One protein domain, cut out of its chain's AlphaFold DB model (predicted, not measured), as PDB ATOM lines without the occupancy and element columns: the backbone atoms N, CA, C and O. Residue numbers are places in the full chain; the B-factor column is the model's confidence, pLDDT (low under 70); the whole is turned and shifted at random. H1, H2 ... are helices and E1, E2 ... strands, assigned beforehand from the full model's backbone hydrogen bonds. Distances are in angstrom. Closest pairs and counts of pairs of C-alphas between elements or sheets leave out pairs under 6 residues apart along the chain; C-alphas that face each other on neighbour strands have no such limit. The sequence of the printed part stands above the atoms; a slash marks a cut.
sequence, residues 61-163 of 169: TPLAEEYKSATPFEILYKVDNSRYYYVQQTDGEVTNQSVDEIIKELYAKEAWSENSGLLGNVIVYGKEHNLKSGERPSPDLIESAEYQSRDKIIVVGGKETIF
ATOM      1  N   THR A  61      11.304  -9.422  37.884       61.31
ATOM      2  CA  THR A  61      10.468  -8.667  36.965       61.31
ATOM      3  C   THR A  61      10.459  -7.220  37.458       61.31
ATOM      4  O   THR A  61       9.902  -6.947  38.532       61.31
ATOM      5  N   PRO A  62      11.062  -6.260  36.727       60.03
ATOM      6  CA  PRO A  62      10.761  -4.861  36.967       60.03
ATOM      7  C   PRO A  62       9.263  -4.704  36.722       60.03
ATOM      8  O   PRO A  62       8.779  -4.906  35.606       60.03
ATOM      9  N   LEU A  63       8.507  -4.410  37.779       56.62
ATOM     10  CA  LEU A  63       7.083  -4.111  37.671       56.62
ATOM     11  C   LEU A  63       6.937  -2.709  37.090       56.62
ATOM     12  O   LEU A  63       6.610  -1.766  37.795       56.62
ATOM     13  N   ALA A  64       7.224  -2.629  35.796       52.25
ATOM     14  CA  ALA A  64       7.022  -1.518  34.893       52.25
ATOM     15  C   ALA A  64       7.626  -0.172  35.337       52.25
ATOM     16  O   ALA A  64       7.197   0.457  36.300       52.25
ATOM     17  N   GLU A  65       8.455   0.394  34.461       53.78
ATOM     18  CA  GLU A  65       8.695   1.847  34.379       53.78
ATOM     19  C   GLU A  65       7.377   2.673  34.319       53.78
ATOM     20  O   GLU A  65       7.390   3.897  34.427       53.78
ATOM     21  N   GLU A  66       6.217   2.017  34.161       58.34
ATOM     22  CA  GLU A  66       4.880   2.597  34.044       58.34
ATOM     23  C   GLU A  66       4.036   2.589  35.338       58.34
ATOM     24  O   GLU A  66       2.906   3.094  35.307       58.34
ATOM     25  N   TYR A  67       4.513   2.052  36.474       71.00
ATOM     26  CA  TYR A  67       3.740   2.106  37.726       71.00
ATOM     27  C   TYR A  67       3.590   3.558  38.211       71.00
ATOM     28  O   TYR A  67       4.513   4.172  38.744       71.00
ATOM     29  N   LYS A  68       2.392   4.130  38.040       76.38
ATOM     30  CA  LYS A  68       2.080   5.504  38.467       76.38
ATOM     31  C   LYS A  68       1.500   5.513  39.869       76.38
ATOM     32  O   LYS A  68       0.304   5.254  40.036       76.38
ATOM     33  N   SER A  69       2.335   5.813  40.857       79.88
ATOM     34  CA  SER A  69       1.913   5.919  42.252       79.88
ATOM     35  C   SER A  69       1.194   7.240  42.556       79.88
ATOM     36  O   SER A  69       1.536   8.275  41.982       79.88
ATOM     37  N   ALA A  70       0.195   7.215  43.441       83.38
ATOM     38  CA  ALA A  70      -0.378   8.434  44.029       83.38
ATOM     39  C   ALA A  70       0.364   8.848  45.312       83.38
ATOM     40  O   ALA A  70       0.362  10.020  45.684       83.38
ATOM     41  N   THR A  71       0.996   7.881  45.971       84.94
ATOM     42  CA  THR A  71       1.893   8.064  47.113       84.94
ATOM     43  C   THR A  71       3.348   8.196  46.639       84.94
ATOM     44  O   THR A  71       3.687   7.716  45.554       84.94
ATOM     45  N   PRO A  72       4.230   8.869  47.399       87.31
ATOM     46  CA  PRO A  72       5.596   9.166  46.967       87.31
ATOM     47  C   PRO A  72       6.507   7.937  47.083       87.31
ATOM     48  O   PRO A  72       7.397   7.872  47.928       87.31
ATOM     49  N   PHE A  73       6.279   6.945  46.227       86.69
ATOM     50  CA  PHE A  73       7.139   5.780  46.089       86.69
ATOM     51  C   PHE A  73       7.247   5.319  44.641       86.69
ATOM     52  O   PHE A  73       6.377   5.594  43.812       86.69
ATOM     53  N   GLU A  74       8.300   4.562  44.366       83.50
ATOM     54  CA  GLU A  74       8.501   3.825  43.127       83.50
ATOM     55  C   GLU A  74       8.742   2.342  43.419       83.50
ATOM     56  O   GLU A  74       9.341   1.976  44.433       83.50
ATOM     57  N   ILE A  75       8.234   1.470  42.549       80.94
ATOM     58  CA  ILE A  75       8.518   0.039  42.643       80.94
ATOM     59  C   ILE A  75       9.851  -0.206  41.949       80.94
ATOM     60  O   ILE A  75       9.997   0.088  40.767       80.94
ATOM     61  N   LEU A  76      10.808  -0.777  42.674       77.31
ATOM     62  CA  LEU A  76      12.112  -1.122  42.121       77.31
ATOM     63  C   LEU A  76      12.017  -2.421  41.322       77.31
ATOM     64  O   LEU A  76      12.419  -2.478  40.161       77.31
ATOM     65  N   TYR A  77      11.472  -3.469  41.941       74.06
ATOM     66  CA  TYR A  77      11.244  -4.760  41.300       74.06
ATOM     67  C   TYR A  77      10.347  -5.669  42.150       74.06
ATOM     68  O   TYR A  77      10.164  -5.474  43.357       74.06
ATOM     69  N   LYS A  78       9.818  -6.706  41.499       75.25
ATOM     70  CA  LYS A  78       9.179  -7.861  42.128       75.25
ATOM     71  C   LYS A  78      10.061  -9.079  41.940       75.25
ATOM     72  O   LYS A  78      10.644  -9.273  40.877       75.25
ATOM     73  N   VAL A  79      10.128  -9.907  42.969       72.00
ATOM     74  CA  VAL A  79      10.773 -11.213  42.869       72.00
ATOM     75  C   VAL A  79       9.767 -12.207  42.305       72.00
ATOM     76  O   VAL A  79       8.704 -12.443  42.903       72.00
ATOM     77  N   ASP A  80      10.098 -12.790  41.157       63.84
ATOM     78  CA  ASP A  80       9.252 -13.795  40.534       63.84
ATOM     79  C   ASP A  80       9.115 -15.014  41.451       63.84
ATOM     80  O   ASP A  80      10.015 -15.384  42.204       63.84
ATOM     81  N   ASN A  81       7.931 -15.627  41.443       63.53
ATOM     82  CA  ASN A  81       7.590 -16.807  42.246       63.53
ATOM     83  C   ASN A  81       7.619 -16.653  43.786       63.53
ATOM     84  O   ASN A  81       7.216 -17.595  44.464       63.53
ATOM     85  N   SER A  82       7.996 -15.501  44.364       63.41
ATOM     86  CA  SER A  82       8.053 -15.324  45.832       63.41
ATOM     87  C   SER A  82       7.139 -14.226  46.397       63.41
ATOM     88  O   SER A  82       6.989 -14.112  47.612       63.41
ATOM     89  N   ARG A  83       6.444 -13.460  45.541       70.06
ATOM     90  CA  ARG A  83       5.555 -12.340  45.935       70.06
ATOM     91  C   ARG A  83       6.245 -11.288  46.821       70.06
ATOM     92  O   ARG A  83       5.563 -10.617  47.589       70.06
ATOM     93  N   TYR A  84       7.561 -11.131  46.719       76.25
ATOM     94  CA  TYR A  84       8.276 -10.033  47.367       76.25
ATOM     95  C   TYR A  84       8.301  -8.803  46.463       76.25
ATOM     96  O   TYR A  84       8.608  -8.915  45.274       76.25
ATOM     97  N   TYR A  85       8.006  -7.642  47.037       79.94
ATOM     98  CA  TYR A  85       8.090  -6.342  46.382       79.94
ATOM     99  C   TYR A  85       9.166  -5.509  47.063       79.94
ATOM    100  O   TYR A  85       9.221  -5.447  48.290       79.94
ATOM    101  N   TYR A  86       9.986  -4.846  46.259       81.19
ATOM    102  CA  TYR A  86      10.989  -3.899  46.721       81.19
ATOM    103  C   TYR A  86      10.594  -2.515  46.226       81.19
ATOM    104  O   TYR A  86      10.353  -2.316  45.034       81.19
ATOM    105  N   VAL A  87      10.473  -1.575  47.155       85.38
ATOM    106  CA  VAL A  87       9.894  -0.253  46.925       85.38
ATOM    107  C   VAL A  87      10.810   0.810  47.507       85.38
ATOM    108  O   VAL A  87      11.309   0.652  48.617       85.38
ATOM    109  N   GLN A  88      11.002   1.911  46.792       86.12
ATOM    110  CA  GLN A  88      11.737   3.069  47.285       86.12
ATOM    111  C   GLN A  88      10.781   4.228  47.531       86.12
ATOM    112  O   GLN A  88      10.017   4.616  46.650       86.12
ATOM    113  N   GLN A  89      10.833   4.801  48.729       87.00
ATOM    114  CA  GLN A  89      10.131   6.035  49.040       87.00
ATOM    115  C   GLN A  89      10.866   7.205  48.367       87.00
ATOM    116  O   GLN A  89      12.057   7.422  48.587       87.00
ATOM    117  N   THR A  90      10.170   7.949  47.511       85.88
ATOM    118  CA  THR A  90      10.748   9.031  46.695       85.88
ATOM    119  C   THR A  90      10.673  10.395  47.390       85.88
ATOM    120  O   THR A  90      11.420  11.319  47.036       85.88
ATOM    121  N   ASP A  91       9.818  10.522  48.409       85.62
ATOM    122  CA  ASP A  91       9.695  11.706  49.260       85.62
ATOM    123  C   ASP A  91       9.267  11.358  50.699       85.62
ATOM    124  O   ASP A  91       8.442  10.471  50.922       85.62
ATOM    125  N   GLY A  92       9.812  12.080  51.681       84.88
ATOM    126  CA  GLY A  92       9.576  11.857  53.114       84.88
ATOM    127  C   GLY A  92      10.382  10.712  53.752       84.88
ATOM    128  O   GLY A  92      11.166  10.032  53.095       84.88
ATOM    129  N   GLU A  93      10.177  10.519  55.059       85.94
ATOM    130  CA  GLU A  93      10.822   9.476  55.874       85.94
ATOM    131  C   GLU A  93      10.040   8.155  55.844       85.94
ATOM    132  O   GLU A  93       8.807   8.152  55.747       85.94
ATOM    133  N   VAL A  94      10.749   7.032  55.999       86.56
ATOM    134  CA  VAL A  94      10.129   5.711  56.163       86.56
ATOM    135  C   VAL A  94       9.560   5.597  57.575       86.56
ATOM    136  O   VAL A  94      10.280   5.454  58.560       86.56
ATOM    137  N   THR A  95       8.237   5.658  57.682       88.62
ATOM    138  CA  THR A  95       7.495   5.586  58.945       88.62
ATOM    139  C   THR A  95       6.396   4.536  58.845       88.62
ATOM    140  O   THR A  95       5.979   4.164  57.752       88.62
ATOM    141  N   ASN A  96       5.850   4.086  59.981       86.12
ATOM    142  CA  ASN A  96       4.715   3.153  59.955       86.12
ATOM    143  C   ASN A  96       3.523   3.708  59.157       86.12
ATOM    144  O   ASN A  96       2.834   2.943  58.494       86.12
ATOM    145  N   GLN A  97       3.298   5.028  59.198       89.81
ATOM    146  CA  GLN A  97       2.219   5.665  58.446       89.81
ATOM    147  C   GLN A  97       2.511   5.700  56.942       89.81
ATOM    148  O   GLN A  97       1.649   5.307  56.162       89.81
ATOM    149  N   SER A  98       3.704   6.144  56.529       90.62
ATOM    150  CA  SER A  98       4.040   6.190  55.100       90.62
ATOM    151  C   SER A  98       4.021   4.789  54.489       90.62
ATOM    152  O   SER A  98       3.473   4.594  53.409       90.62
ATOM    153  N   VAL A  99       4.518   3.789  55.220       88.94
ATOM    154  CA  VAL A  99       4.478   2.389  54.793       88.94
ATOM    155  C   VAL A  99       3.037   1.890  54.713       88.94
ATOM    156  O   VAL A  99       2.671   1.306  53.703       88.94
ATOM    157  N   ASP A 100       2.184   2.160  55.701       90.19
ATOM    158  CA  ASP A 100       0.765   1.780  55.654       90.19
ATOM    159  C   ASP A 100       0.038   2.349  54.421       90.19
ATOM    160  O   ASP A 100      -0.723   1.631  53.766       90.19
ATOM    161  N   GLU A 101       0.317   3.598  54.047       90.50
ATOM    162  CA  GLU A 101      -0.224   4.226  52.834       90.50
ATOM    163  C   GLU A 101       0.276   3.533  51.554       90.50
ATOM    164  O   GLU A 101      -0.532   3.209  50.676       90.50
ATOM    165  N   ILE A 102       1.575   3.222  51.482       89.00
ATOM    166  CA  ILE A 102       2.191   2.472  50.374       89.00
ATOM    167  C   ILE A 102       1.554   1.081  50.244       89.00
ATOM    168  O   ILE A 102       1.108   0.699  49.159       89.00
ATOM    169  N   ILE A 103       1.456   0.327  51.346       87.25
ATOM    170  CA  ILE A 103       0.863  -1.017  51.356       87.25
ATOM    171  C   ILE A 103      -0.617  -0.949  50.975       87.25
ATOM    172  O   ILE A 103      -1.072  -1.790  50.204       87.25
ATOM    173  N   LYS A 104      -1.384   0.052  51.435       87.25
ATOM    174  CA  LYS A 104      -2.787   0.247  51.019       87.25
ATOM    175  C   LYS A 104      -2.913   0.479  49.520       87.25
ATOM    176  O   LYS A 104      -3.821  -0.084  48.906       87.25
ATOM    177  N   GLU A 105      -2.032   1.282  48.933       86.31
ATOM    178  CA  GLU A 105      -2.046   1.548  47.497       86.31
ATOM    179  C   GLU A 105      -1.682   0.300  46.682       86.31
ATOM    180  O   GLU A 105      -2.433  -0.080  45.779       86.31
ATOM    181  N   LEU A 106      -0.584  -0.374  47.041       82.19
ATOM    182  CA  LEU A 106      -0.165  -1.630  46.414       82.19
ATOM    183  C   LEU A 106      -1.252  -2.691  46.543       82.19
ATOM    184  O   LEU A 106      -1.597  -3.350  45.571       82.19
ATOM    185  N   TYR A 107      -1.854  -2.819  47.724       78.62
ATOM    186  CA  TYR A 107      -2.957  -3.740  47.953       78.62
ATOM    187  C   TYR A 107      -4.164  -3.387  47.075       78.62
ATOM    188  O   TYR A 107      -4.758  -4.274  46.480       78.62
ATOM    189  N   ALA A 108      -4.531  -2.110  46.935       77.56
ATOM    190  CA  ALA A 108      -5.655  -1.707  46.090       77.56
ATOM    191  C   ALA A 108      -5.419  -1.983  44.593       77.56
ATOM    192  O   ALA A 108      -6.363  -2.354  43.895       77.56
ATOM    193  N   LYS A 109      -4.182  -1.815  44.110       76.00
ATOM    194  CA  LYS A 109      -3.821  -1.987  42.695       76.00
ATOM    195  C   LYS A 109      -3.505  -3.439  42.323       76.00
ATOM    196  O   LYS A 109      -4.059  -3.941  41.351       76.00
ATOM    197  N   GLU A 110      -2.704  -4.136  43.128       68.88
ATOM    198  CA  GLU A 110      -2.259  -5.515  42.868       68.88
ATOM    199  C   GLU A 110      -3.300  -6.566  43.287       68.88
ATOM    200  O   GLU A 110      -3.410  -7.612  42.649       68.88
ATOM    201  N   ALA A 111      -4.124  -6.324  44.322       55.12
ATOM    202  CA  ALA A 111      -5.154  -7.297  44.723       55.12
ATOM    203  C   ALA A 111      -6.276  -7.461  43.680       55.12
ATOM    204  O   ALA A 111      -7.119  -8.350  43.824       55.12
ATOM    205  N   TRP A 112      -6.295  -6.632  42.633       49.38
ATOM    206  CA  TRP A 112      -7.270  -6.710  41.546       49.38
ATOM    207  C   TRP A 112      -6.693  -7.244  40.233       49.38
ATOM    208  O   TRP A 112      -7.466  -7.719  39.403       49.38
ATOM    209  N   SER A 113      -5.373  -7.240  40.042       45.28
ATOM    210  CA  SER A 113      -4.760  -7.638  38.772       45.28
ATOM    211  C   SER A 113      -4.336  -9.108  38.759       45.28
ATOM    212  O   SER A 113      -3.182  -9.426  38.530       45.28
ATOM    213  N   GLU A 114      -5.306 -10.012  38.894       43.88
ATOM    214  CA  GLU A 114      -5.193 -11.417  38.461       43.88
ATOM    215  C   GLU A 114      -4.776 -12.443  39.549       43.88
ATOM    216  O   GLU A 114      -3.629 -12.631  39.946       43.88
ATOM    217  N   ASN A 115      -5.779 -13.215  39.982       45.84
ATOM    218  CA  ASN A 115      -5.678 -14.619  40.406       45.84
ATOM    219  C   ASN A 115      -5.076 -15.011  41.770       45.84
ATOM    220  O   ASN A 115      -4.991 -16.206  42.052       45.84
ATOM    221  N   SER A 116      -4.785 -14.084  42.690       52.84
ATOM    222  CA  SER A 116      -4.650 -14.477  44.115       52.84
ATOM    223  C   SER A 116      -4.963 -13.417  45.177       52.84
ATOM    224  O   SER A 116      -4.986 -13.761  46.358       52.84
ATOM    225  N   GLY A 117      -5.231 -12.164  44.789       54.28
ATOM    226  CA  GLY A 117      -5.826 -11.119  45.639       54.28
ATOM    227  C   GLY A 117      -5.043 -10.697  46.890       54.28
ATOM    228  O   GLY A 117      -5.558  -9.909  47.677       54.28
ATOM    229  N   LEU A 118      -3.834 -11.220  47.105       61.25
ATOM    230  CA  LEU A 118      -3.037 -10.955  48.300       61.25
ATOM    231  C   LEU A 118      -1.661 -10.433  47.895       61.25
ATOM    232  O   LEU A 118      -0.859 -11.163  47.304       61.25
ATOM    233  N   LEU A 119      -1.411  -9.174  48.257       73.06
ATOM    234  CA  LEU A 119      -0.083  -8.574  48.278       73.06
ATOM    235  C   LEU A 119       0.830  -9.449  49.144       73.06
ATOM    236  O   LEU A 119       0.451  -9.827  50.257       73.06
ATOM    237  N   GLY A 120       1.993  -9.825  48.614       75.62
ATOM    238  CA  GLY A 120       2.990 -10.557  49.391       75.62
ATOM    239  C   GLY A 120       3.806  -9.620  50.275       75.62
ATOM    240  O   GLY A 120       3.320  -8.562  50.671       75.62
ATOM    241  N   ASN A 121       5.022 -10.022  50.629       82.19
ATOM    242  CA  ASN A 121       5.857  -9.204  51.501       82.19
ATOM    243  C   ASN A 121       6.370  -7.982  50.736       82.19
ATOM    244  O   ASN A 121       6.708  -8.077  49.556       82.19
ATOM    245  N   VAL A 122       6.417  -6.834  51.399       84.62
ATOM    246  CA  VAL A 122       6.901  -5.590  50.790       84.62
ATOM    247  C   VAL A 122       8.015  -5.043  51.652       84.62
ATOM    248  O   VAL A 122       7.844  -4.919  52.863       84.62
ATOM    249  N   ILE A 123       9.131  -4.701  51.023       85.94
ATOM    250  CA  ILE A 123      10.240  -4.026  51.678       85.94
ATOM    251  C   ILE A 123      10.330  -2.609  51.120       85.94
ATOM    252  O   ILE A 123      10.431  -2.422  49.907       85.94
ATOM    253  N   VAL A 124      10.251  -1.622  52.011       87.06
ATOM    254  CA  VAL A 124      10.275  -0.192  51.677       87.06
ATOM    255  C   VAL A 124      11.596   0.411  52.135       87.06
ATOM    256  O   VAL A 124      11.956   0.247  53.297       87.06
ATOM    257  N   TYR A 125      12.283   1.128  51.247       85.06
ATOM    258  CA  TYR A 125      13.549   1.819  51.514       85.06
ATOM    259  C   TYR A 125      13.378   3.332  51.529       85.06
ATOM    260  O   TYR A 125      12.563   3.881  50.783       85.06
ATOM    261  N   GLY A 126      14.200   4.008  52.330       83.12
ATOM    262  CA  GLY A 126      14.322   5.462  52.296       83.12
ATOM    263  C   GLY A 126      14.926   5.986  50.990       83.12
ATOM    264  O   GLY A 126      15.653   5.287  50.279       83.12
ATOM    265  N   LYS A 127      14.659   7.263  50.699       78.38
ATOM    266  CA  LYS A 127      15.114   7.966  49.488       78.38
ATOM    267  C   LYS A 127      16.632   7.985  49.318       78.38
ATOM    268  O   LYS A 127      17.120   8.040  48.193       78.38
ATOM    269  N   GLU A 128      17.380   7.956  50.420       71.56
ATOM    270  CA  GLU A 128      18.846   8.006  50.391       71.56
ATOM    271  C   GLU A 128      19.478   6.773  49.721       71.56
ATOM    272  O   GLU A 128      20.644   6.803  49.321       71.56
ATOM    273  N   HIS A 129      18.702   5.706  49.521       64.25
ATOM    274  CA  HIS A 129      19.137   4.512  48.813       64.25
ATOM    275  C   HIS A 129      18.882   4.628  47.311       64.25
ATOM    276  O   HIS A 129      17.868   4.172  46.806       64.25
ATOM    277  N   ASN A 130      19.836   5.193  46.569       59.53
ATOM    278  CA  ASN A 130      19.837   5.137  45.102       59.53
ATOM    279  C   ASN A 130      20.176   3.718  44.614       59.53
ATOM    280  O   ASN A 130      21.311   3.451  44.214       59.53
ATOM    281  N   LEU A 131      19.211   2.803  44.676       58.84
ATOM    282  CA  LEU A 131      19.375   1.451  44.150       58.84
ATOM    283  C   LEU A 131      19.319   1.507  42.627       58.84
ATOM    284  O   LEU A 131      18.378   2.045  42.042       58.84
ATOM    285  N   LYS A 132      20.341   0.972  41.954       55.88
ATOM    286  CA  LYS A 132      20.268   0.811  40.499       55.88
ATOM    287  C   LYS A 132      19.239  -0.268  40.160       55.88
ATOM    288  O   LYS A 132      19.010  -1.191  40.938       55.88
ATOM    289  N   SER A 133      18.647  -0.189  38.969       56.31
ATOM    290  CA  SER A 133      17.756  -1.245  38.469       56.31
ATOM    291  C   SER A 133      18.460  -2.610  38.517       56.31
ATOM    292  O   SER A 133      19.563  -2.761  37.985       56.31
ATOM    293  N   GLY A 134      17.844  -3.585  39.195       55.78
ATOM    294  CA  GLY A 134      18.399  -4.928  39.403       55.78
ATOM    295  C   GLY A 134      19.440  -5.052  40.527       55.78
ATOM    296  O   GLY A 134      19.971  -6.141  40.736       55.78
ATOM    297  N   GLU A 135      19.746  -3.975  41.256       60.16
ATOM    298  CA  GLU A 135      20.591  -4.025  42.450       60.16
ATOM    299  C   GLU A 135      19.757  -4.436  43.665       60.16
ATOM    300  O   GLU A 135      18.732  -3.825  43.974       60.16
ATOM    301  N   ARG A 136      20.205  -5.484  44.369       59.84
ATOM    302  CA  ARG A 136      19.564  -5.916  45.608       59.84
ATOM    303  C   ARG A 136      20.000  -4.977  46.741       59.84
ATOM    304  O   ARG A 136      21.199  -4.867  47.000       59.84
ATOM    305  N   PRO A 137      19.068  -4.334  47.451       58.47
ATOM    306  CA  PRO A 137      19.382  -3.587  48.653       58.47
ATOM    307  C   PRO A 137      19.974  -4.504  49.714       58.47
ATOM    308  O   PRO A 137      19.461  -5.597  49.969       58.47
ATOM    309  N   SER A 138      21.039  -4.029  50.358       56.09
ATOM    310  CA  SER A 138      21.563  -4.698  51.540       56.09
ATOM    311  C   SER A 138      20.534  -4.590  52.676       56.09
ATOM    312  O   SER A 138      20.097  -3.475  52.979       56.09
ATOM    313  N   PRO A 139      20.147  -5.705  53.321       52.47
ATOM    314  CA  PRO A 139      19.244  -5.691  54.474       52.47
ATOM    315  C   PRO A 139      19.826  -4.933  55.679       52.47
ATOM    316  O   PRO A 139      19.078  -4.549  56.571       52.47
ATOM    317  N   ASP A 140      21.136  -4.672  55.680       54.38
ATOM    318  CA  ASP A 140      21.832  -3.916  56.728       54.38
ATOM    319  C   ASP A 140      21.673  -2.389  56.590       54.38
ATOM    320  O   ASP A 140      22.224  -1.626  57.388       54.38
ATOM    321  N   LEU A 141      20.958  -1.912  55.564       54.28
ATOM    322  CA  LEU A 141      20.725  -0.487  55.349       54.28
ATOM    323  C   LEU A 141      19.586   0.024  56.251       54.28
ATOM    324  O   LEU A 141      18.497  -0.544  56.327       54.28
ATOM    325  N   ILE A 142      19.899   1.106  56.965       56.25
ATOM    326  CA  ILE A 142      19.361   1.482  58.284       56.25
ATOM    327  C   ILE A 142      17.926   2.051  58.259       56.25
ATOM    328  O   ILE A 142      17.316   2.202  59.313       56.25
ATOM    329  N   GLU A 143      17.320   2.271  57.092       60.78
ATOM    330  CA  GLU A 143      15.930   2.738  56.980       60.78
ATOM    331  C   GLU A 143      15.138   1.858  56.017       60.78
ATOM    332  O   GLU A 143      14.858   2.216  54.870       60.78
ATOM    333  N   SER A 144      14.800   0.669  56.511       70.44
ATOM    334  CA  SER A 144      13.898  -0.250  55.839       70.44
ATOM    335  C   SER A 144      12.664  -0.538  56.686       70.44
ATOM    336  O   SER A 144      12.705  -0.562  57.921       70.44
ATOM    337  N   ALA A 145      11.547  -0.735  55.998       77.19
ATOM    338  CA  ALA A 145      10.333  -1.274  56.578       77.19
ATOM    339  C   ALA A 145       9.988  -2.593  55.912       77.19
ATOM    340  O   ALA A 145      10.106  -2.706  54.693       77.19
ATOM    341  N   GLU A 146       9.497  -3.553  56.685       83.31
ATOM    342  CA  GLU A 146       8.960  -4.797  56.145       83.31
ATOM    343  C   GLU A 146       7.467  -4.895  56.451       83.31
ATOM    344  O   GLU A 146       7.039  -4.796  57.601       83.31
ATOM    345  N   TYR A 147       6.671  -5.114  55.409       82.69
ATOM    346  CA  TYR A 147       5.313  -5.616  55.528       82.69
ATOM    347  C   TYR A 147       5.315  -7.135  55.382       82.69
ATOM    348  O   TYR A 147       5.704  -7.666  54.338       82.69
ATOM    349  N   GLN A 148       4.822  -7.825  56.406       81.56
ATOM    350  CA  GLN A 148       4.675  -9.276  56.420       81.56
ATOM    351  C   GLN A 148       3.224  -9.655  56.105       81.56
ATOM    352  O   GLN A 148       2.320  -9.455  56.915       81.56
ATOM    353  N   SER A 149       2.993 -10.242  54.928       80.06
ATOM    354  CA  SER A 149       1.653 -10.567  54.408       80.06
ATOM    355  C   SER A 149       0.885 -11.563  55.285       80.06
ATOM    356  O   SER A 149      -0.328 -11.436  55.470       80.06
ATOM    357  N   ARG A 150       1.599 -12.539  55.867       78.50
ATOM    358  CA  ARG A 150       1.018 -13.585  56.726       78.50
ATOM    359  C   ARG A 150       0.338 -12.995  57.958       78.50
ATOM    360  O   ARG A 150      -0.800 -13.353  58.254       78.50
ATOM    361  N   ASP A 151       1.044 -12.104  58.640       79.38
ATOM    362  CA  ASP A 151       0.629 -11.564  59.934       79.38
ATOM    363  C   ASP A 151       0.002 -10.170  59.801       79.38
ATOM    364  O   ASP A 151      -0.606  -9.666  60.742       79.38
ATOM    365  N   LYS A 152       0.078  -9.573  58.602       83.75
ATOM    366  CA  LYS A 152      -0.365  -8.209  58.291       83.75
ATOM    367  C   LYS A 152       0.264  -7.197  59.245       83.75
ATOM    368  O   LYS A 152      -0.424  -6.330  59.777       83.75
ATOM    369  N   ILE A 153       1.567  -7.324  59.466       85.44
ATOM    370  CA  ILE A 153       2.339  -6.439  60.339       85.44
ATOM    371  C   ILE A 153       3.291  -5.619  59.480       85.44
ATOM    372  O   ILE A 153       3.894  -6.136  58.543       85.44
ATOM    373  N   ILE A 154       3.398  -4.338  59.808       85.56
ATOM    374  CA  ILE A 154       4.426  -3.423  59.330       85.56
ATOM    375  C   ILE A 154       5.458  -3.280  60.444       85.56
ATOM    376  O   ILE A 154       5.089  -2.995  61.586       85.56
ATOM    377  N   VAL A 155       6.734  -3.466  60.118       85.19
ATOM    378  CA  VAL A 155       7.851  -3.304  61.051       85.19
ATOM    379  C   VAL A 155       8.767  -2.197  60.550       85.19
ATOM    380  O   VAL A 155       9.338  -2.323  59.471       85.19
ATOM    381  N   VAL A 156       8.937  -1.135  61.342       84.69
ATOM    382  CA  VAL A 156       9.866  -0.023  61.064       84.69
ATOM    383  C   VAL A 156      10.761   0.192  62.276       84.69
ATOM    384  O   VAL A 156      10.266   0.497  63.363       84.69
ATOM    385  N   GLY A 157      12.079   0.024  62.124       76.38
ATOM    386  CA  GLY A 157      13.041   0.254  63.214       76.38
ATOM    387  C   GLY A 157      12.715  -0.517  64.506       76.38
ATOM    388  O   GLY A 157      12.869   0.018  65.604       76.38
ATOM    389  N   GLY A 158      12.180  -1.738  64.381       77.44
ATOM    390  CA  GLY A 158      11.762  -2.586  65.506       77.44
ATOM    391  C   GLY A 158      10.401  -2.243  66.130       77.44
ATOM    392  O   GLY A 158      10.031  -2.841  67.138       77.44
ATOM    393  N   LYS A 159       9.641  -1.295  65.564       80.62
ATOM    394  CA  LYS A 159       8.263  -0.994  65.978       80.62
ATOM    395  C   LYS A 159       7.272  -1.690  65.059       80.62
ATOM    396  O   LYS A 159       7.283  -1.446  63.856       80.62
ATOM    397  N   GLU A 160       6.383  -2.479  65.645       87.94
ATOM    398  CA  GLU A 160       5.328  -3.195  64.927       87.94
ATOM    399  C   GLU A 160       4.037  -2.369  64.850       87.94
ATOM    400  O   GLU A 160       3.664  -1.659  65.787       87.94
ATOM    401  N   THR A 161       3.329  -2.451  63.729       87.94
ATOM    402  CA  THR A 161       1.995  -1.865  63.537       87.94
ATOM    403  C   THR A 161       1.128  -2.817  62.725       87.94
ATOM    404  O   THR A 161       1.572  -3.366  61.721       87.94
ATOM    405  N   ILE A 162      -0.116  -3.029  63.160       88.50
ATOM    406  CA  ILE A 162      -1.070  -3.880  62.441       88.50
ATOM    407  C   ILE A 162      -1.575  -3.123  61.215       88.50
ATOM    408  O   ILE A 162      -2.092  -2.012  61.327       88.50
ATOM    409  N   PHE A 163      -1.457  -3.753  60.054       84.44
ATOM    410  CA  PHE A 163      -1.992  -3.258  58.800       84.44
ATOM    411  C   PHE A 163      -3.487  -3.558  58.690       84.44
ATOM    412  O   PHE A 163      -3.920  -4.717  58.724       84.44
TER     413      PHE A 163
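This is residues 61 to 163 of the 169 residues of an uncharacterized protein of Paenibacillus sp. BK673 (UniProt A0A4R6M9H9). One strongly twisted sheet of six strands curls round a single helix, H1, which packs on one face of it. The sheet is mixed, in the order E1, E2, E3, E4, E5, E6, with E2 and E3 parallel and the other neighbours antiparallel. The printed part has 103 residues with one named helix and six named strands, E1 E2 H1 E3 E4 E5 E6 along the chain; the class is mixed, helices and strands, with under half of the residues in named elements. The whole is compact and rounded, with a radius of gyration of the C-alphas of 12.6 A and spans of 35 by 31 by 25 A.

E1, residues 73 to 79, and E2, residues 84 to 89, form a hairpin, antiparallel at 160 degrees; N 76 and O 86 are 2.9 A apart, within hydrogen-bond range. H1, residues 96 to 110, is on the sheet, two layers with the helix on one face. In H1 every O i to N i+4 pair is within hydrogen-bond range. E3, residues 122 to 125, is parallel to E2 at 28 degrees, with N 125 and O 87 at 2.8 A. E2, H1 and E3 make a strand-helix-strand unit, two parallel neighbour strands with a helix between, and its crossover is right-handed. E4, residues 144 to 148, is antiparallel to E3 at 171 degrees, with N 147 and O 122 at 2.8 A. E5, residues 153 to 156, is antiparallel to E4, with N 155 and O 146 at 2.9 A. E6, residues 159 to 162, is antiparallel to E5 at 153 degrees, with N 161 and O 154 at 2.8 A. E3 to E6 make a meander, each strand the antiparallel neighbour of the one before. The closest C-alphas of H1 and E5 are those of Asn 96 and Val 156, 6.2 A apart; those of H1 and E1 are Ile 102 and Phe 73, 7.3 A apart. The edge strands E1 and E6 are apart.

E1 begins at C-alpha 73 (7.139, 5.780, 46.089) and is 17.7 A long; E2 is 16.3 A. H1, 20.4 A, runs from C-alpha 96 (4.715, 3.153, 59.955) to Glu 110. E3 is 10.0 A, E4 12.9 A, E5 9.9 A and E6 10.4 A, ending at C-alpha 162 (-1.070, -3.880, 62.441).

The C-alphas farthest apart, those of Asn 115 and Glu 128, are 34.8 A apart. The printed part has no cut. The links H1 to E3 and E3 to E4 are long, with 11 and 18 residues. The mean pLDDT of the printed part is 74.1; it is under 70 at residues 61 to 66, 80 to 82, 110 to 118 and 129 to 143.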